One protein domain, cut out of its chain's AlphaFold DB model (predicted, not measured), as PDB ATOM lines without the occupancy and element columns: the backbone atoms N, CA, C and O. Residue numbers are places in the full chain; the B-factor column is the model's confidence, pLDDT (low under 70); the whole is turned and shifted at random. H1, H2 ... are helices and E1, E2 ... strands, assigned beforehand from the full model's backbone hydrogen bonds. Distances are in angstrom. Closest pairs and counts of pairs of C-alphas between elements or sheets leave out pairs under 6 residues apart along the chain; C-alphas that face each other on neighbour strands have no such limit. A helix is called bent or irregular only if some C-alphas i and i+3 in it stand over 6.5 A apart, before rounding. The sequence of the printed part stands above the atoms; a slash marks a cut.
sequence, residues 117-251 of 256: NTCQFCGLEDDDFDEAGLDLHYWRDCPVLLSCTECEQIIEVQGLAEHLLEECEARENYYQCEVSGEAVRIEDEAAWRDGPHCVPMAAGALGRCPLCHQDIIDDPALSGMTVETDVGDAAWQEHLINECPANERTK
ATOM      1  N   ASN A 117     178.261 135.090 147.609       87.88
ATOM      2  CA  ASN A 117     177.043 134.300 147.390       87.88
ATOM      3  C   ASN A 117     175.957 134.547 148.457       87.88
ATOM      4  O   ASN A 117     175.029 133.750 148.610       87.88
ATOM      5  N   THR A 118     176.083 135.622 149.235       91.88
ATOM      6  CA  THR A 118     175.158 135.954 150.324       91.88
ATOM      7  C   THR A 118     174.502 137.302 150.057       91.88
ATOM      8  O   THR A 118     175.179 138.308 149.854       91.88
ATOM      9  N   CYS A 119     173.174 137.361 150.109       93.25
ATOM     10  CA  CYS A 119     172.455 138.628 150.068       93.25
ATOM     11  C   CYS A 119     172.725 139.425 151.350       93.25
ATOM     12  O   CYS A 119     172.349 138.994 152.440       93.25
ATOM     13  N   GLN A 120     173.293 140.625 151.218       92.00
ATOM     14  CA  GLN A 120     173.628 141.477 152.365       92.00
ATOM     15  C   GLN A 120     172.408 141.954 153.169       92.00
ATOM     16  O   GLN A 120     172.538 142.279 154.342       92.00
ATOM     17  N   PHE A 121     171.224 142.000 152.547       93.50
ATOM     18  CA  PHE A 121     170.025 142.547 153.180       93.50
ATOM     19  C   PHE A 121     169.215 141.493 153.935       93.50
ATOM     20  O   PHE A 121     168.706 141.775 155.011       93.50
ATOM     21  N   CYS A 122     169.059 140.282 153.383       93.12
ATOM     22  CA  CYS A 122     168.255 139.222 154.011       93.12
ATOM     23  C   CYS A 122     169.072 138.033 154.528       93.12
ATOM     24  O   CYS A 122     168.496 137.099 155.085       93.12
ATOM     25  N   GLY A 123     170.389 138.029 154.302       91.38
ATOM     26  CA  GLY A 123     171.289 136.964 154.737       91.38
ATOM     27  C   GLY A 123     171.109 135.630 154.010       91.38
ATOM     28  O   GLY A 123     171.705 134.641 154.425       91.38
ATOM     29  N   LEU A 124     170.292 135.559 152.950       91.62
ATOM     30  CA  LEU A 124     170.168 134.334 152.164       91.62
ATOM     31  C   LEU A 124     171.488 134.020 151.460       91.62
ATOM     32  O   LEU A 124     172.007 134.858 150.731       91.62
ATOM     33  N   GLU A 125     171.967 132.797 151.639       92.44
ATOM     34  CA  GLU A 125     173.051 132.202 150.865       92.44
ATOM     35  C   GLU A 125     172.480 131.315 149.752       92.44
ATOM     36  O   GLU A 125     171.641 130.448 150.018       92.44
ATOM     37  N   ASP A 126     172.935 131.517 148.518       89.69
ATOM     38  CA  ASP A 126     172.573 130.687 147.366       89.69
ATOM     39  C   ASP A 126     173.792 130.509 146.447       89.69
ATOM     40  O   ASP A 126     174.545 131.450 146.204       89.69
ATOM     41  N   ASP A 127     174.011 129.301 145.930       90.56
ATOM     42  CA  ASP A 127     175.128 129.024 145.018       90.56
ATOM     43  C   ASP A 127     174.985 129.778 143.682       90.56
ATOM     44  O   ASP A 127     176.000 130.079 143.045       90.56
ATOM     45  N   ASP A 128     173.747 130.116 143.296       88.12
ATOM     46  CA  ASP A 128     173.412 130.887 142.094       88.12
ATOM     47  C   ASP A 128     173.535 132.413 142.298       88.12
ATOM     48  O   ASP A 128     173.331 133.178 141.353       88.12
ATOM     49  N   PHE A 129     173.886 132.885 143.501       92.25
ATOM     50  CA  PHE A 129     174.171 134.301 143.763       92.25
ATOM     51  C   PHE A 129     175.535 134.705 143.198       92.25
ATOM     52  O   PHE A 129     176.490 134.958 143.922       92.25
ATOM     53  N   ASP A 130     175.616 134.780 141.873       91.25
ATOM     54  CA  ASP A 130     176.588 135.627 141.193       91.25
ATOM     55  C   ASP A 130     176.083 137.085 141.109       91.25
ATOM     56  O   ASP A 130     175.019 137.420 141.628       91.25
ATOM     57  N   GLU A 131     176.848 137.977 140.469       88.38
ATOM     58  CA  GLU A 131     176.484 139.400 140.323       88.38
ATOM     59  C   GLU A 131     175.074 139.583 139.727       88.38
ATOM     60  O   GLU A 131     174.267 140.343 140.257       88.38
ATOM     61  N   ALA A 132     174.736 138.825 138.678       90.75
ATOM     62  CA  ALA A 132     173.428 138.908 138.031       90.75
ATOM     63  C   ALA A 132     172.319 138.226 138.856       90.75
ATOM     64  O   ALA A 132     171.172 138.682 138.856       90.75
ATOM     65  N   GLY A 133     172.647 137.141 139.562       92.38
ATOM     66  CA  GLY A 133     171.751 136.459 140.490       92.38
ATOM     67  C   GLY A 133     171.351 137.348 141.668       92.38
ATOM     68  O   GLY A 133     170.168 137.411 142.012       92.38
ATOM     69  N   LEU A 134     172.304 138.096 142.235       93.62
ATOM     70  CA  LEU A 134     172.047 139.074 143.293       93.62
ATOM     71  C   LEU A 134     171.187 140.241 142.799       93.62
ATOM     72  O   LEU A 134     170.231 140.598 143.485       93.62
ATOM     73  N   ASP A 135     171.444 140.779 141.604       93.69
ATOM     74  CA  ASP A 135     170.603 141.832 141.013       93.69
ATOM     75  C   ASP A 135     169.144 141.378 140.864       93.69
ATOM     76  O   ASP A 135     168.209 142.085 141.259       93.69
ATOM     77  N   LEU A 136     168.930 140.164 140.339       94.06
ATOM     78  CA  LEU A 136     167.591 139.590 140.214       94.06
ATOM     79  C   LEU A 136     166.944 139.376 141.587       94.06
ATOM     80  O   LEU A 136     165.754 139.663 141.763       94.06
ATOM     81  N   HIS A 137     167.723 138.909 142.565       94.75
ATOM     82  CA  HIS A 137     167.254 138.747 143.931       94.75
ATOM     83  C   HIS A 137     166.822 140.088 144.532       94.75
ATOM     84  O   HIS A 137     165.705 140.182 145.037       94.75
ATOM     85  N   TYR A 138     167.639 141.139 144.445       95.19
ATOM     86  CA  TYR A 138     167.292 142.463 144.965       95.19
ATOM     87  C   TYR A 138     166.018 143.007 144.321       95.19
ATOM     88  O   TYR A 138     165.117 143.503 145.008       95.19
ATOM     89  N   TRP A 139     165.901 142.835 143.005       93.19
ATOM     90  CA  TRP A 139     164.762 143.330 142.258       93.19
ATOM     91  C   TRP A 139     163.458 142.607 142.597       93.19
ATOM     92  O   TRP A 139     162.441 143.270 142.816       93.19
ATOM     93  N   ARG A 140     163.462 141.271 142.664       91.06
ATOM     94  CA  ARG A 140     162.224 140.473 142.695       91.06
ATOM     95  C   ARG A 140     161.996 139.711 143.996       91.06
ATOM     96  O   ARG A 140     160.854 139.615 144.442       91.06
ATOM     97  N   ASP A 141     163.052 139.166 144.590       94.62
ATOM     98  CA  ASP A 141     162.929 138.066 145.554       94.62
ATOM     99  C   ASP A 141     163.310 138.449 146.986       94.62
ATOM    100  O   ASP A 141     162.870 137.793 147.929       94.62
ATOM    101  N   CYS A 142     164.115 139.496 147.176       96.75
ATOM    102  CA  CYS A 142     164.617 139.881 148.486       96.75
ATOM    103  C   CYS A 142     163.464 140.365 149.374       96.75
ATOM    104  O   CYS A 142     162.852 141.388 149.055       96.75
ATOM    105  N   PRO A 143     163.154 139.669 150.485       96.75
ATOM    106  CA  PRO A 143     161.972 139.957 151.295       96.75
ATOM    107  C   PRO A 143     162.075 141.258 152.089       96.75
ATOM    108  O   PRO A 143     161.054 141.779 152.522       96.75
ATOM    109  N   VAL A 144     163.281 141.784 152.286       96.62
ATOM    110  CA  VAL A 144     163.496 143.038 153.020       96.62
ATOM    111  C   VAL A 144     163.613 144.255 152.102       96.62
ATOM    112  O   VAL A 144     163.749 145.377 152.581       96.62
ATOM    113  N   LEU A 145     163.522 144.037 150.787       97.56
ATOM    114  CA  LEU A 145     163.497 145.085 149.775       97.56
ATOM    115  C   LEU A 145     162.127 145.138 149.094       97.56
ATOM    116  O   LEU A 145     161.415 144.136 148.993       97.56
ATOM    117  N   LEU A 146     161.787 146.305 148.564       97.06
ATOM    118  CA  LEU A 146     160.637 146.525 147.692       97.06
ATOM    119  C   LEU A 146     161.029 147.425 146.519       97.06
ATOM    120  O   LEU A 146     162.063 148.084 146.562       97.06
ATOM    121  N   SER A 147     160.192 147.461 145.483       97.12
ATOM    122  CA  SER A 147     160.257 148.489 144.439       97.12
ATOM    123  C   SER A 147     159.226 149.565 144.763       97.12
ATOM    124  O   SER A 147     158.056 149.241 144.989       97.12
ATOM    125  N   CYS A 148     159.661 150.822 144.843       97.50
ATOM    126  CA  CYS A 148     158.771 151.953 145.083       97.50
ATOM    127  C   CYS A 148     157.751 152.067 143.941       97.50
ATOM    128  O   CYS A 148     158.122 152.084 142.774       97.50
ATOM    129  N   THR A 149     156.461 152.173 144.257       95.94
ATOM    130  CA  THR A 149     155.402 152.224 143.233       95.94
ATOM    131  C   THR A 149     155.354 153.541 142.461       95.94
ATOM    132  O   THR A 149     154.658 153.620 141.455       95.94
ATOM    133  N   GLU A 150     156.047 154.570 142.949       97.62
ATOM    134  CA  GLU A 150     156.080 155.899 142.332       97.62
ATOM    135  C   GLU A 150     157.272 156.052 141.379       97.62
ATOM    136  O   GLU A 150     157.084 156.533 140.268       97.62
ATOM    137  N   CYS A 151     158.473 155.619 141.792       97.50
ATOM    138  CA  CYS A 151     159.723 155.836 141.046       97.50
ATOM    139  C   CYS A 151     160.486 154.553 140.672       97.50
ATOM    140  O   CYS A 151     161.599 154.623 140.154       97.50
ATOM    141  N   GLU A 152     159.938 153.381 141.000       96.06
ATOM    142  CA  GLU A 152     160.482 152.043 140.713       96.06
ATOM    143  C   GLU A 152     161.822 151.697 141.394       96.06
ATOM    144  O   GLU A 152     162.286 150.555 141.294       96.06
ATOM    145  N   GLN A 153     162.417 152.617 142.164       97.06
ATOM    146  CA  GLN A 153     163.662 152.383 142.897       97.06
ATOM    147  C   GLN A 153     163.527 151.214 143.880       97.06
ATOM    148  O   GLN A 153     162.535 151.101 144.608       97.06
ATOM    149  N   ILE A 154     164.552 150.359 143.920       97.50
ATOM    150  CA  ILE A 154     164.661 149.292 144.916       97.50
ATOM    151  C   ILE A 154     165.202 149.878 146.215       97.50
ATOM    152  O   ILE A 154     166.300 150.433 146.236       97.50
ATOM    153  N   ILE A 155     164.421 149.754 147.283       97.44
ATOM    154  CA  ILE A 155     164.730 150.299 148.607       97.44
ATOM    155  C   ILE A 155     164.394 149.281 149.694       97.44
ATOM    156  O   ILE A 155     163.644 148.328 149.466       97.44
ATOM    157  N   GLU A 156     164.922 149.497 150.893       97.44
ATOM    158  CA  GLU A 156     164.540 148.726 152.071       97.44
ATOM    159  C   GLU A 156     163.101 149.025 152.483       97.44
ATOM    160  O   GLU A 156     162.662 150.175 152.501       97.44
ATOM    161  N   VAL A 157     162.363 147.985 152.871       97.75
ATOM    162  CA  VAL A 157     160.965 148.133 153.305       97.75
ATOM    163  C   VAL A 157     160.863 149.066 154.519       97.75
ATOM    164  O   VAL A 157     159.920 149.853 154.598       97.75
ATOM    165  N   GLN A 158     161.834 149.011 155.441       96.44
ATOM    166  CA  GLN A 158     161.878 149.878 156.625       96.44
ATOM    167  C   GLN A 158     162.065 151.365 156.281       96.44
ATOM    168  O   GLN A 158     161.541 152.227 156.985       96.44
ATOM    169  N   GLY A 159     162.744 151.664 155.169       96.06
ATOM    170  CA  GLY A 159     163.045 153.023 154.713       96.06
ATOM    171  C   GLY A 159     161.989 153.639 153.793       96.06
ATOM    172  O   GLY A 159     162.157 154.772 153.354       96.06
ATOM    173  N   LEU A 160     160.887 152.939 153.480       97.81
ATOM    174  CA  LEU A 160     159.902 153.431 152.505       97.81
ATOM    175  C   LEU A 160     159.294 154.786 152.896       97.81
ATOM    176  O   LEU A 160     159.083 155.631 152.028       97.81
ATOM    177  N   ALA A 161     159.002 155.006 154.181       96.75
ATOM    178  CA  ALA A 161     158.419 156.271 154.621       96.75
ATOM    179  C   ALA A 161     159.389 157.443 154.409       96.75
ATOM    180  O   ALA A 161     158.997 158.456 153.838       96.75
ATOM    181  N   GLU A 162     160.653 157.288 154.809       97.38
ATOM    182  CA  GLU A 162     161.707 158.285 154.589       97.38
ATOM    183  C   GLU A 162     161.912 158.542 153.094       97.38
ATOM    184  O   GLU A 162     161.856 159.689 152.651       97.38
ATOM    185  N   HIS A 163     162.008 157.477 152.293       98.31
ATOM    186  CA  HIS A 163     162.103 157.586 150.842       98.31
ATOM    187  C   HIS A 163     160.963 158.432 150.258       98.31
ATOM    188  O   HIS A 163     161.219 159.409 149.556       98.31
ATOM    189  N   LEU A 164     159.704 158.105 150.565       98.56
ATOM    190  CA  LEU A 164     158.538 158.824 150.036       98.56
ATOM    191  C   LEU A 164     158.465 160.280 150.509       98.56
ATOM    192  O   LEU A 164     157.915 161.116 149.799       98.56
ATOM    193  N   LEU A 165     159.002 160.597 151.687       98.31
ATOM    194  CA  LEU A 165     158.915 161.929 152.285       98.31
ATOM    195  C   LEU A 165     160.109 162.828 151.965       98.31
ATOM    196  O   LEU A 165     159.976 164.049 152.056       98.31
ATOM    197  N   GLU A 166     161.261 162.269 151.592       98.00
ATOM    198  CA  GLU A 166     162.511 163.030 151.484       98.00
ATOM    199  C   GLU A 166     163.222 162.872 150.136       98.00
ATOM    200  O   GLU A 166     163.758 163.860 149.623       98.00
ATOM    201  N   GLU A 167     163.162 161.686 149.527       98.00
ATOM    202  CA  GLU A 167     163.988 161.316 148.368       98.00
ATOM    203  C   GLU A 167     163.194 161.143 147.067       98.00
ATOM    204  O   GLU A 167     163.685 161.476 145.987       98.00
ATOM    205  N   CYS A 168     161.975 160.612 147.164       98.44
ATOM    206  CA  CYS A 168     161.165 160.192 146.029       98.44
ATOM    207  C   CYS A 168     160.794 161.375 145.128       98.44
ATOM    208  O   CYS A 168     160.476 162.471 145.594       98.44
ATOM    209  N   GLU A 169     160.735 161.140 143.817       97.50
ATOM    210  CA  GLU A 169     160.272 162.150 142.857       97.50
ATOM    211  C   GLU A 169     158.812 162.568 143.092       97.50
ATOM    212  O   GLU A 169     158.442 163.711 142.830       97.50
ATOM    213  N   ALA A 170     158.000 161.668 143.656       97.88
ATOM    214  CA  ALA A 170     156.610 161.921 144.014       97.88
ATOM    215  C   ALA A 170     156.437 162.518 145.420       97.88
ATOM    216  O   ALA A 170     155.300 162.652 145.870       97.88
ATOM    217  N   ARG A 171     157.522 162.903 146.109       98.25
ATOM    218  CA  ARG A 171     157.507 163.413 147.493       98.25
ATOM    219  C   ARG A 171     156.431 164.458 147.772       98.25
ATOM    220  O   ARG A 171     155.807 164.437 148.826       98.25
ATOM    221  N   GLU A 172     156.205 165.375 146.836       98.31
ATOM    222  CA  GLU A 172     155.227 166.461 146.997       98.31
ATOM    223  C   GLU A 172     153.778 165.961 147.145       98.31
ATOM    224  O   GLU A 172     152.918 166.708 147.607       98.31
ATOM    225  N   ASN A 173     153.510 164.702 146.789       98.38
ATOM    226  CA  ASN A 173     152.205 164.057 146.912       98.38
ATOM    227  C   ASN A 173     152.016 163.316 148.241       98.38
ATOM    228  O   ASN A 173     150.938 162.761 148.462       98.38
ATOM    229  N   TYR A 174     153.028 163.287 149.109       98.56
ATOM    230  CA  TYR A 174     153.012 162.559 150.372       98.56
ATOM    231  C   TYR A 174     153.165 163.507 151.561       98.56
ATOM    232  O   TYR A 174     153.801 164.557 151.488       98.56
ATOM    233  N   TYR A 175     152.582 163.116 152.689       97.94
ATOM    234  CA  TYR A 175     152.811 163.754 153.980       97.94
ATOM    235  C   TYR A 175     152.968 162.685 155.061       97.94
ATOM    236  O   TYR A 175     152.479 161.560 154.925       97.94
ATOM    237  N   GLN A 176     153.649 163.032 156.152       97.62
ATOM    238  CA  GLN A 176     153.766 162.138 157.295       97.62
ATOM    239  C   GLN A 176     152.514 162.240 158.169       97.62
ATOM    240  O   GLN A 176     152.164 163.313 158.664       97.62
ATOM    241  N   CYS A 177     151.846 161.115 158.405       97.31
ATOM    242  CA  CYS A 177     150.735 161.063 159.340       97.31
ATOM    243  C   CYS A 177     151.245 161.203 160.784       97.31
ATOM    244  O   CYS A 177     151.849 160.278 161.315       97.31
ATOM    245  N   GLU A 178     150.928 162.305 161.472       95.38
ATOM    246  CA  GLU A 178     151.368 162.553 162.862       95.38
ATOM    247  C   GLU A 178     150.879 161.507 163.884       95.38
ATOM    248  O   GLU A 178     151.412 161.411 164.987       95.38
ATOM    249  N   VAL A 179     149.842 160.738 163.539       95.62
ATOM    250  CA  VAL A 179     149.295 159.687 164.404       95.62
ATOM    251  C   VAL A 179     150.059 158.379 164.210       95.62
ATOM    252  O   VAL A 179     150.525 157.796 165.181       95.62
ATOM    253  N   SER A 180     150.177 157.911 162.968       95.56
ATOM    254  CA  SER A 180     150.737 156.585 162.658       95.56
ATOM    255  C   SER A 180     152.225 156.589 162.316       95.56
ATOM    256  O   SER A 180     152.836 155.528 162.323       95.56
ATOM    257  N   GLY A 181     152.801 157.748 161.994       93.69
ATOM    258  CA  GLY A 181     154.168 157.886 161.490       93.69
ATOM    259  C   GLY A 181     154.349 157.511 160.013       93.69
ATOM    260  O   GLY A 181     155.398 157.824 159.457       93.69
ATOM    261  N   GLU A 182     153.352 156.889 159.370       96.81
ATOM    262  CA  GLU A 182     153.433 156.436 157.975       96.81
ATOM    263  C   GLU A 182     153.375 157.597 156.967       96.81
ATOM    264  O   GLU A 182     152.757 158.639 157.220       96.81
ATOM    265  N   ALA A 183     154.004 157.396 155.806       97.75
ATOM    266  CA  ALA A 183     153.894 158.286 154.657       97.75
ATOM    267  C   ALA A 183     152.589 157.995 153.904       97.75
ATOM    268  O   ALA A 183     152.383 156.894 153.397       97.75
ATOM    269  N   VAL A 184     151.704 158.986 153.831       98.00
ATOM    270  CA  VAL A 184     150.360 158.848 153.258       98.00
ATOM    271  C   VAL A 184     150.226 159.795 152.075       98.00
ATOM    272  O   VAL A 184     150.647 160.951 152.151       98.00
ATOM    273  N   ARG A 185     149.621 159.325 150.979       98.00
ATOM    274  CA  ARG A 185     149.301 160.185 149.834       98.00
ATOM    275  C   ARG A 185     148.277 161.230 150.255       98.00
ATOM    276  O   ARG A 185     147.277 160.910 150.893       98.00
ATOM    277  N   ILE A 186     148.495 162.480 149.865       98.25
ATOM    278  CA  ILE A 186     147.633 163.612 150.238       98.25
ATOM    279  C   ILE A 186     146.183 163.372 149.791       98.25
ATOM    280  O   ILE A 186     145.248 163.695 150.518       98.25
ATOM    281  N   GLU A 187     145.977 162.761 148.621       98.06
ATOM    282  CA  GLU A 187     144.629 162.453 148.124       98.06
ATOM    283  C   GLU A 187     143.892 161.380 148.942       98.06
ATOM    284  O   GLU A 187     142.661 161.384 148.984       98.06
ATOM    285  N   ASP A 188     144.635 160.531 149.651       97.50
ATOM    286  CA  ASP A 188     144.104 159.451 150.480       97.50
ATOM    287  C   ASP A 188     143.974 159.851 151.963       97.50
ATOM    288  O   ASP A 188     143.465 159.064 152.763       97.50
ATOM    289  N   GLU A 189     144.361 161.080 152.348       96.75
ATOM    290  CA  GLU A 189     144.396 161.555 153.746       96.75
ATOM    291  C   GLU A 189     143.092 161.268 154.502       96.75
ATOM    292  O   GLU A 189     143.107 160.745 155.620       96.75
ATOM    293  N   ALA A 190     141.950 161.633 153.915       97.25
ATOM    294  CA  ALA A 190     140.658 161.490 154.580       97.25
ATOM    295  C   ALA A 190     140.308 160.012 154.811       97.25
ATOM    296  O   ALA A 190     139.880 159.638 155.901       97.25
ATOM    297  N   ALA A 191     140.542 159.165 153.804       97.69
ATOM    298  CA  ALA A 191     140.292 157.731 153.896       97.69
ATOM    299  C   ALA A 191     141.249 157.051 154.883       97.69
ATOM    300  O   ALA A 191     140.826 156.171 155.632       97.69
ATOM    301  N   TRP A 192     142.512 157.482 154.924       97.44
ATOM    302  CA  TRP A 192     143.503 156.996 155.879       97.44
ATOM    303  C   TRP A 192     143.110 157.330 157.316       97.44
ATOM    304  O   TRP A 192     143.071 156.443 158.169       97.44
ATOM    305  N   ARG A 193     142.769 158.599 157.575       97.12
ATOM    306  CA  ARG A 193     142.387 159.111 158.899       97.12
ATOM    307  C   ARG A 193     141.181 158.380 159.488       97.12
ATOM    308  O   ARG A 193     141.168 158.112 160.687       97.12
ATOM    309  N   ASP A 194     140.195 158.063 158.654       97.19
ATOM    310  CA  ASP A 194     138.998 157.314 159.055       97.19
ATOM    311  C   ASP A 194     139.210 155.786 159.019       97.19
ATOM    312  O   ASP A 194     138.346 155.012 159.444       97.19
ATOM    313  N   GLY A 195     140.355 155.344 158.495       96.44
ATOM    314  CA  GLY A 195     140.731 153.949 158.336       96.44
ATOM    315  C   GLY A 195     141.290 153.311 159.616       96.44
ATOM    316  O   GLY A 195     141.639 153.988 160.583       96.44
ATOM    317  N   PRO A 196     141.423 151.974 159.633       95.88
ATOM    318  CA  PRO A 196     141.884 151.237 160.810       95.88
ATOM    319  C   PRO A 196     143.395 151.365 161.076       95.88
ATOM    320  O   PRO A 196     143.847 150.961 162.144       95.88
ATOM    321  N   HIS A 197     144.168 151.889 160.121       94.94
ATOM    322  CA  HIS A 197     145.635 151.950 160.184       94.94
ATOM    323  C   HIS A 197     146.167 153.300 160.696       94.94
ATOM    324  O   HIS A 197     147.304 153.381 161.160       94.94
ATOM    325  N   CYS A 198     145.325 154.340 160.741       97.00
ATOM    326  CA  CYS A 198     145.653 155.619 161.372       97.00
ATOM    327  C   CYS A 198     145.532 155.539 162.907       97.00
ATOM    328  O   CYS A 198     144.701 156.196 163.536       97.00
ATOM    329  N   VAL A 199     146.377 154.714 163.525       96.38
ATOM    330  CA  VAL A 199     146.457 154.528 164.982       96.38
ATOM    331  C   VAL A 199     147.849 154.895 165.502       96.38
ATOM    332  O   VAL A 199     148.811 154.736 164.755       96.38
ATOM    333  N   PRO A 200     147.996 155.373 166.754       96.25
ATOM    334  CA  PRO A 200     149.308 155.639 167.341       96.25
ATOM    335  C   PRO A 200     150.241 154.429 167.272       96.25
ATOM    336  O   PRO A 200     149.783 153.299 167.445       96.25
ATOM    337  N   MET A 201     151.533 154.660 167.037       93.44
ATOM    338  CA  MET A 201     152.551 153.620 167.213       93.44
ATOM    339  C   MET A 201     152.665 153.217 168.684       93.44
ATOM    340  O   MET A 201     152.560 154.050 169.592       93.44
ATOM    341  N   ALA A 202     152.884 151.929 168.922       91.38
ATOM    342  CA  ALA A 202     153.163 151.392 170.238       91.38
ATOM    343  C   ALA A 202     154.420 152.041 170.841       91.38
ATOM    344  O   ALA A 202     155.390 152.366 170.154       91.38
ATOM    345  N   ALA A 203     154.407 152.227 172.161       87.62
ATOM    346  CA  ALA A 203     155.553 152.783 172.868       87.62
ATOM    347  C   ALA A 203     156.772 151.859 172.719       87.62
ATOM    348  O   ALA A 203     156.692 150.680 173.060       87.62
ATOM    349  N   GLY A 204     157.892 152.410 172.250       85.62
ATOM    350  CA  GLY A 204     159.119 151.645 172.003       85.62
ATOM    351  C   GLY A 204     159.157 150.915 170.660       85.62
ATOM    352  O   GLY A 204     160.086 150.150 170.432       85.62
ATOM    353  N   ALA A 205     158.183 151.143 169.772       90.56
ATOM    354  CA  ALA A 205     158.269 150.663 168.401       90.56
ATOM    355  C   ALA A 205     159.433 151.334 167.656       90.56
ATOM    356  O   ALA A 205     159.620 152.548 167.744       90.56
ATOM    357  N   LEU A 206     160.182 150.530 166.904       90.69
ATOM    358  CA  LEU A 206     161.242 150.971 165.998       90.69
ATOM    359  C   LEU A 206     160.674 151.632 164.737       90.69
ATOM    360  O   LEU A 206     161.315 152.480 164.129       90.69
ATOM    361  N   GLY A 207     159.468 151.231 164.343       92.81
ATOM    362  CA  GLY A 207     158.804 151.669 163.125       92.81
ATOM    363  C   GLY A 207     157.481 150.938 162.932       92.81
ATOM    364  O   GLY A 207     157.115 150.082 163.740       92.81
ATOM    365  N   ARG A 208     156.757 151.268 161.863       95.75
ATOM    366  CA  ARG A 208     155.548 150.553 161.444       95.75
ATOM    367  C   ARG A 208     155.758 149.979 160.055       95.75
ATOM    368  O   ARG A 208     156.148 150.700 159.144       95.75
ATOM    369  N   CYS A 209     155.494 148.685 159.893       97.06
ATOM    370  CA  CYS A 209     155.637 148.011 158.612       97.06
ATOM    371  C   CYS A 209     154.638 148.586 157.595       97.06
ATOM    372  O   CYS A 209     153.439 148.393 157.785       97.06
ATOM    373  N   PRO A 210     155.081 149.194 156.482       96.19
ATOM    374  CA  PRO A 210     154.169 149.786 155.499       96.19
ATOM    375  C   PRO A 210     153.399 148.739 154.678       96.19
ATOM    376  O   PRO A 210     152.455 149.070 153.971       96.19
ATOM    377  N   LEU A 211     153.793 147.461 154.755       96.56
ATOM    378  CA  LEU A 211     153.118 146.376 154.038       96.56
ATOM    379  C   LEU A 211     151.884 145.873 154.791       96.56
ATOM    380  O   LEU A 211     150.891 145.494 154.176       96.56
ATOM    381  N   CYS A 212     151.958 145.804 156.123       96.69
ATOM    382  CA  CYS A 212     150.909 145.203 156.953       96.69
ATOM    383  C   CYS A 212     150.400 146.095 158.094       96.69
ATOM    384  O   CYS A 212     149.500 145.678 158.826       96.69
ATOM    385  N   HIS A 213     150.971 147.290 158.249       96.44
ATOM    386  CA  HIS A 213     150.649 148.303 159.257       96.44
ATOM    387  C   HIS A 213     150.802 147.833 160.715       96.44
ATOM    388  O   HIS A 213     150.143 148.356 161.614       96.44
ATOM    389  N   GLN A 214     151.658 146.835 160.961       96.00
ATOM    390  CA  GLN A 214     152.014 146.378 162.309       96.00
ATOM    391  C   GLN A 214     153.261 147.105 162.812       96.00
ATOM    392  O   GLN A 214     154.185 147.371 162.042       96.00
ATOM    393  N   ASP A 215     153.283 147.411 164.106       95.44
ATOM    394  CA  ASP A 215     154.438 148.023 164.758       95.44
ATOM    395  C   ASP A 215     155.564 147.004 164.924       95.44
ATOM    396  O   ASP A 215     155.340 145.891 165.403       95.44
ATOM    397  N   ILE A 216     156.774 147.408 164.556       94.19
ATOM    398  CA  ILE A 216     157.993 146.631 164.749       94.19
ATOM    399  C   ILE A 216     158.538 146.965 166.125       94.19
ATOM    400  O   ILE A 216     158.892 148.112 166.402       94.19
ATOM    401  N   ILE A 217     158.571 145.969 167.000       89.44
ATOM    402  CA  ILE A 217     159.052 146.113 168.370       89.44
ATOM    403  C   ILE A 217     160.413 145.440 168.470       89.44
ATOM    404  O   ILE A 217     160.555 144.278 168.095       89.44
ATOM    405  N   ASP A 218     161.393 146.157 169.011       78.44
ATOM    406  CA  ASP A 218     162.620 145.535 169.494       78.44
ATOM    407  C   ASP A 218     162.299 144.813 170.808       78.44
ATOM    408  O   ASP A 218     161.970 145.469 171.801       78.44
ATOM    409  N   ASP A 219     162.318 143.478 170.817       68.25
ATOM    410  CA  ASP A 219     162.246 142.702 172.056       68.25
ATOM    411  C   ASP A 219     163.675 142.402 172.547       68.25
ATOM    412  O   ASP A 219     164.349 141.516 172.003       68.25
ATOM    413  N   PRO A 220     164.142 143.057 173.629       60.69
ATOM    414  CA  PRO A 220     165.472 142.818 174.181       60.69
ATOM    415  C   PRO A 220     165.663 141.384 174.699       60.69
ATOM    416  O   PRO A 220     166.793 140.967 174.953       60.69
ATOM    417  N   ALA A 221     164.579 140.630 174.917       57.22
ATOM    418  CA  ALA A 221     164.636 139.223 175.299       57.22
ATOM    419  C   ALA A 221     164.885 138.287 174.101       57.22
ATOM    420  O   ALA A 221     165.339 137.160 174.317       57.22
ATOM    421  N   LEU A 222     164.623 138.741 172.868       50.28
ATOM    422  CA  LEU A 222     164.886 138.010 171.624       50.28
ATOM    423  C   LEU A 222     166.213 138.414 170.965       50.28
ATOM    424  O   LEU A 222     166.855 137.551 170.372       50.28
ATOM    425  N   SER A 223     166.697 139.653 171.141       53.16
ATOM    426  CA  SER A 223     167.984 140.116 170.572       53.16
ATOM    427  C   SER A 223     169.241 139.560 171.272       53.16
ATOM    428  O   SER A 223     170.364 140.048 171.105       53.16
ATOM    429  N   GLY A 224     169.084 138.484 172.049       50.25
ATOM    430  CA  GLY A 224     170.182 137.749 172.659       50.25
ATOM    431  C   GLY A 224     171.126 137.158 171.610       50.25
ATOM    432  O   GLY A 224     170.907 136.035 171.176       50.25
ATOM    433  N   MET A 225     172.215 137.886 171.324       49.97
ATOM    434  CA  MET A 225     173.375 137.584 170.457       49.97
ATOM    435  C   MET A 225     173.357 138.301 169.099       49.97
ATOM    436  O   MET A 225     172.746 137.842 168.146       49.97
ATOM    437  N   THR A 226     174.152 139.362 168.953       43.50
ATOM    438  CA  THR A 226     175.454 139.409 168.245       43.50
ATOM    439  C   THR A 226     175.966 140.859 168.230       43.50
ATOM    440  O   THR A 226     175.234 141.785 168.555       43.50
ATOM    441  N   VAL A 227     177.264 141.052 167.984       52.31
ATOM    442  CA  VAL A 227     178.006 142.307 168.231       52.31
ATOM    443  C   VAL A 227     178.147 143.202 166.985       52.31
ATOM    444  O   VAL A 227     178.819 144.223 167.062       52.31
ATOM    445  N   GLU A 228     177.515 142.881 165.851       55.19
ATOM    446  CA  GLU A 228     177.817 143.584 164.585       55.19
ATOM    447  C   GLU A 228     176.610 144.038 163.745       55.19
ATOM    448  O   GLU A 228     176.807 144.836 162.834       55.19
ATOM    449  N   THR A 229     175.380 143.611 164.046       56.47
ATOM    450  CA  THR A 229     174.174 144.060 163.322       56.47
ATOM    451  C   THR A 229     173.444 145.117 164.142       56.47
ATOM    452  O   THR A 229     173.251 144.928 165.347       56.47
ATOM    453  N   ASP A 230     173.047 146.226 163.511       63.91
ATOM    454  CA  ASP A 230     172.214 147.233 164.160       63.91
ATOM    455  C   ASP A 230     170.934 146.557 164.672       63.91
ATOM    456  O   ASP A 230     170.204 145.908 163.928       63.91
ATOM    457  N   VAL A 231     170.693 146.650 165.984       66.25
ATOM    458  CA  VAL A 231     169.648 145.882 166.691       66.25
ATOM    459  C   VAL A 231     168.263 146.081 166.060       66.25
ATOM    460  O   VAL A 231     167.440 145.166 166.060       66.25
ATOM    461  N   GLY A 232     168.032 147.255 165.460       76.06
ATOM    462  CA  GLY A 232     166.804 147.565 164.739       76.06
ATOM    463  C   GLY A 232     166.579 146.706 163.493       76.06
ATOM    464  O   GLY A 232     165.462 146.232 163.279       76.06
ATOM    465  N   ASP A 233     167.632 146.434 162.722       84.38
ATOM    466  CA  ASP A 233     167.532 145.686 161.466       84.38
ATOM    467  C   ASP A 233     167.117 144.236 161.711       84.38
ATOM    468  O   ASP A 233     166.335 143.680 160.947       84.38
ATOM    469  N   ALA A 234     167.571 143.631 162.813       87.50
ATOM    470  CA  ALA A 234     167.220 142.255 163.155       87.50
ATOM    471  C   ALA A 234     165.710 142.082 163.401       87.50
ATOM    472  O   ALA A 234     165.109 141.123 162.915       87.50
ATOM    473  N   ALA A 235     165.075 143.023 164.111       90.75
ATOM    474  CA  ALA A 235     163.633 142.989 164.356       90.75
ATOM    475  C   ALA A 235     162.832 143.165 163.055       90.75
ATOM    476  O   ALA A 235     161.841 142.468 162.818       90.75
ATOM    477  N   TRP A 236     163.288 144.061 162.176       94.00
ATOM    478  CA  TRP A 236     162.698 144.253 160.854       94.00
ATOM    479  C   TRP A 236     162.867 143.035 159.952       94.00
ATOM    480  O   TRP A 236     161.901 142.612 159.318       94.00
ATOM    481  N   GLN A 237     164.062 142.448 159.904       93.44
ATOM    482  CA  GLN A 237     164.343 141.230 159.150       93.44
ATOM    483  C   GLN A 237     163.465 140.075 159.628       93.44
ATOM    484  O   GLN A 237     162.814 139.443 158.798       93.44
ATOM    485  N   GLU A 238     163.384 139.827 160.938       92.56
ATOM    486  CA  GLU A 238     162.539 138.763 161.493       92.56
ATOM    487  C   GLU A 238     161.077 138.963 161.088       92.56
ATOM    488  O   GLU A 238     160.460 138.063 160.506       92.56
ATOM    489  N   HIS A 239     160.548 140.175 161.278       94.75
ATOM    490  CA  HIS A 239     159.190 140.487 160.861       94.75
ATOM    491  C   HIS A 239     158.999 140.255 159.359       94.75
ATOM    492  O   HIS A 239     158.097 139.532 158.944       94.75
ATOM    493  N   LEU A 240     159.838 140.854 158.514       95.44
ATOM    494  CA  LEU A 240     159.656 140.839 157.065       95.44
ATOM    495  C   LEU A 240     159.858 139.451 156.462       95.44
ATOM    496  O   LEU A 240     159.158 139.126 155.506       95.44
ATOM    497  N   ILE A 241     160.771 138.642 157.000       94.12
ATOM    498  CA  ILE A 241     161.108 137.315 156.474       94.12
ATOM    499  C   ILE A 241     160.134 136.254 156.998       94.12
ATOM    500  O   ILE A 241     159.657 135.423 156.220       94.12
ATOM    501  N   ASN A 242     159.819 136.280 158.296       92.31
ATOM    502  CA  ASN A 242     159.148 135.165 158.962       92.31
ATOM    503  C   ASN A 242     157.694 135.461 159.336       92.31
ATOM    504  O   ASN A 242     156.854 134.560 159.236       92.31
ATOM    505  N   GLU A 243     157.344 136.700 159.681       93.56
ATOM    506  CA  GLU A 243     156.062 137.009 160.333       93.56
ATOM    507  C   GLU A 243     155.068 137.760 159.438       93.56
ATOM    508  O   GLU A 243     153.858 137.527 159.521       93.56
ATOM    509  N   CYS A 244     155.561 138.626 158.552       95.81
ATOM    510  CA  CYS A 244     154.761 139.614 157.843       95.81
ATOM    511  C   CYS A 244     153.727 138.937 156.928       95.81
ATOM    512  O   CYS A 244     154.093 138.290 155.940       95.81
ATOM    513  N   PRO A 245     152.417 139.094 157.194       95.38
ATOM    514  CA  PRO A 245     151.379 138.424 156.413       95.38
ATOM    515  C   PRO A 245     151.186 139.040 155.020       95.38
ATOM    516  O   PRO A 245     150.623 138.388 154.141       95.38
ATOM    517  N   ALA A 246     151.630 140.285 154.830       95.94
ATOM    518  CA  ALA A 246     151.468 141.042 153.593       95.94
ATOM    519  C   ALA A 246     152.727 141.049 152.714       95.94
ATOM    520  O   ALA A 246     152.682 141.554 151.595       95.94
ATOM    521  N   ASN A 247     153.843 140.478 153.181       95.75
ATOM    522  CA  ASN A 247     155.056 140.423 152.379       95.75
ATOM    523  C   ASN A 247     154.955 139.323 151.317       95.75
ATOM    524  O   ASN A 247     155.097 138.133 151.600       95.75
ATOM    525  N   GLU A 248     154.719 139.712 150.068       93.25
ATOM    526  CA  GLU A 248     154.542 138.757 148.973       93.25
ATOM    527  C   GLU A 248     155.833 138.036 148.576       93.25
ATOM    528  O   GLU A 248     155.774 136.922 148.050       93.25
ATOM    529  N   ARG A 249     156.994 138.622 148.896       93.12
ATOM    530  CA  ARG A 249     158.314 138.076 148.558       93.12
ATOM    531  C   ARG A 249     158.722 136.891 149.442       93.12
ATOM    532  O   ARG A 249     159.628 136.145 149.089       93.12
ATOM    533  N   THR A 250     158.004 136.623 150.537       87.12
ATOM    534  CA  THR A 250     158.240 135.441 151.394       87.12
ATOM    535  C   THR A 250     157.441 134.206 150.979       87.12
ATOM    536  O   THR A 250     157.725 133.097 151.442       87.12
ATOM    537  N   LYS A 251     156.456 134.347 150.077       66.31
ATOM    538  CA  LYS A 251     155.531 133.260 149.701       66.31
ATOM    539  C   LYS A 251     156.244 132.039 149.100       66.31
ATOM    540  O   LYS A 251     155.775 130.920 149.286       66.31
TER     541      LYS A 251
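This is residues 117 to 251 of the 256 residues of the protein "Hypothetical protein" of Phaeomonas parva (UniProt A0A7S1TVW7). Three small two-stranded hairpins are strung together with four short helices: H1, the hairpin E1 and E2, H2, the hairpin E3 and E4, and H3 follow each other in a loose row along the longest axis. Beside this row the third hairpin, E5 and E6, packs on H4, while residues 224 to 230 of the link before H4 stick out. The printed part has 135 residues, with four named helices and six named strands in the order H1 E1 E2 H2 E3 E4 H3 E5 E6 H4; each sheet is an antiparallel pair. The class is mixed, helices and strands, with 62 of the 135 residues in named elements. The whole is compact, with a radius of gyration of the C-alphas of 15.9 A and spans of 48 by 37 by 26 A.

H1, residues 131 to 141, comes closest to E1, residues 145 to 147, at the C-alphas of Tyr 138 and Leu 145, 6.7 A apart. E1 forms an antiparallel hairpin with E2, residues 154 to 156, at 141 degrees, with N 146 and O 155 at 2.9 A. H2, residues 157 to 167, comes closest to E4, residues 183 to 185, at the C-alphas of Ala 161 and Ala 183, 5.0 A apart. E4 forms an antiparallel hairpin with E3, residues 174 to 176, where N 184 and O 175 are 2.9 A apart. The closest C-alphas of E3 and H3, residues 186 to 193, are those of Tyr 174 and Ile 186, at 5.5 A. E5, residues 205 to 208, and E6, residues 215 to 217, form an antiparallel hairpin at 153 degrees, with N 206 and O 216 at 2.8 A. The closest C-alphas of E6 and H4, residues 231 to 243, are those of Ile 216 and Trp 236, at 6.6 A. H2 and H4 are close but not clearly touching, with the C-alphas of Gln 158 and Trp 236 at 7.1 A. H1 and H3 are apart. Every O i to N i+4 pair is within hydrogen-bond range in H1, against 5 of 7 in H2, 2 of 4 in H3 and 8 of 9 in H4.

H1 begins at C-alpha 131 (176.484, 139.400, 140.323) and is 14.6 A long. H2, 14.4 A, is irregular, with C-alphas 158 and 161 at 7.5 A, and so is H3, 11.1 A, with C-alphas 187 and 190 at 7.6 A. H4, 17.4 A, ends at C-alpha 243 (156.062, 137.009, 160.333).

The C-alphas of Asp 127 and Ala 190, the two farthest apart, are 48.3 A from each other. The printed part has no cut, and the links H3 to E5 and E6 to H4 are long. The pLDDT is under 70 at residues 219 to 231 and 251.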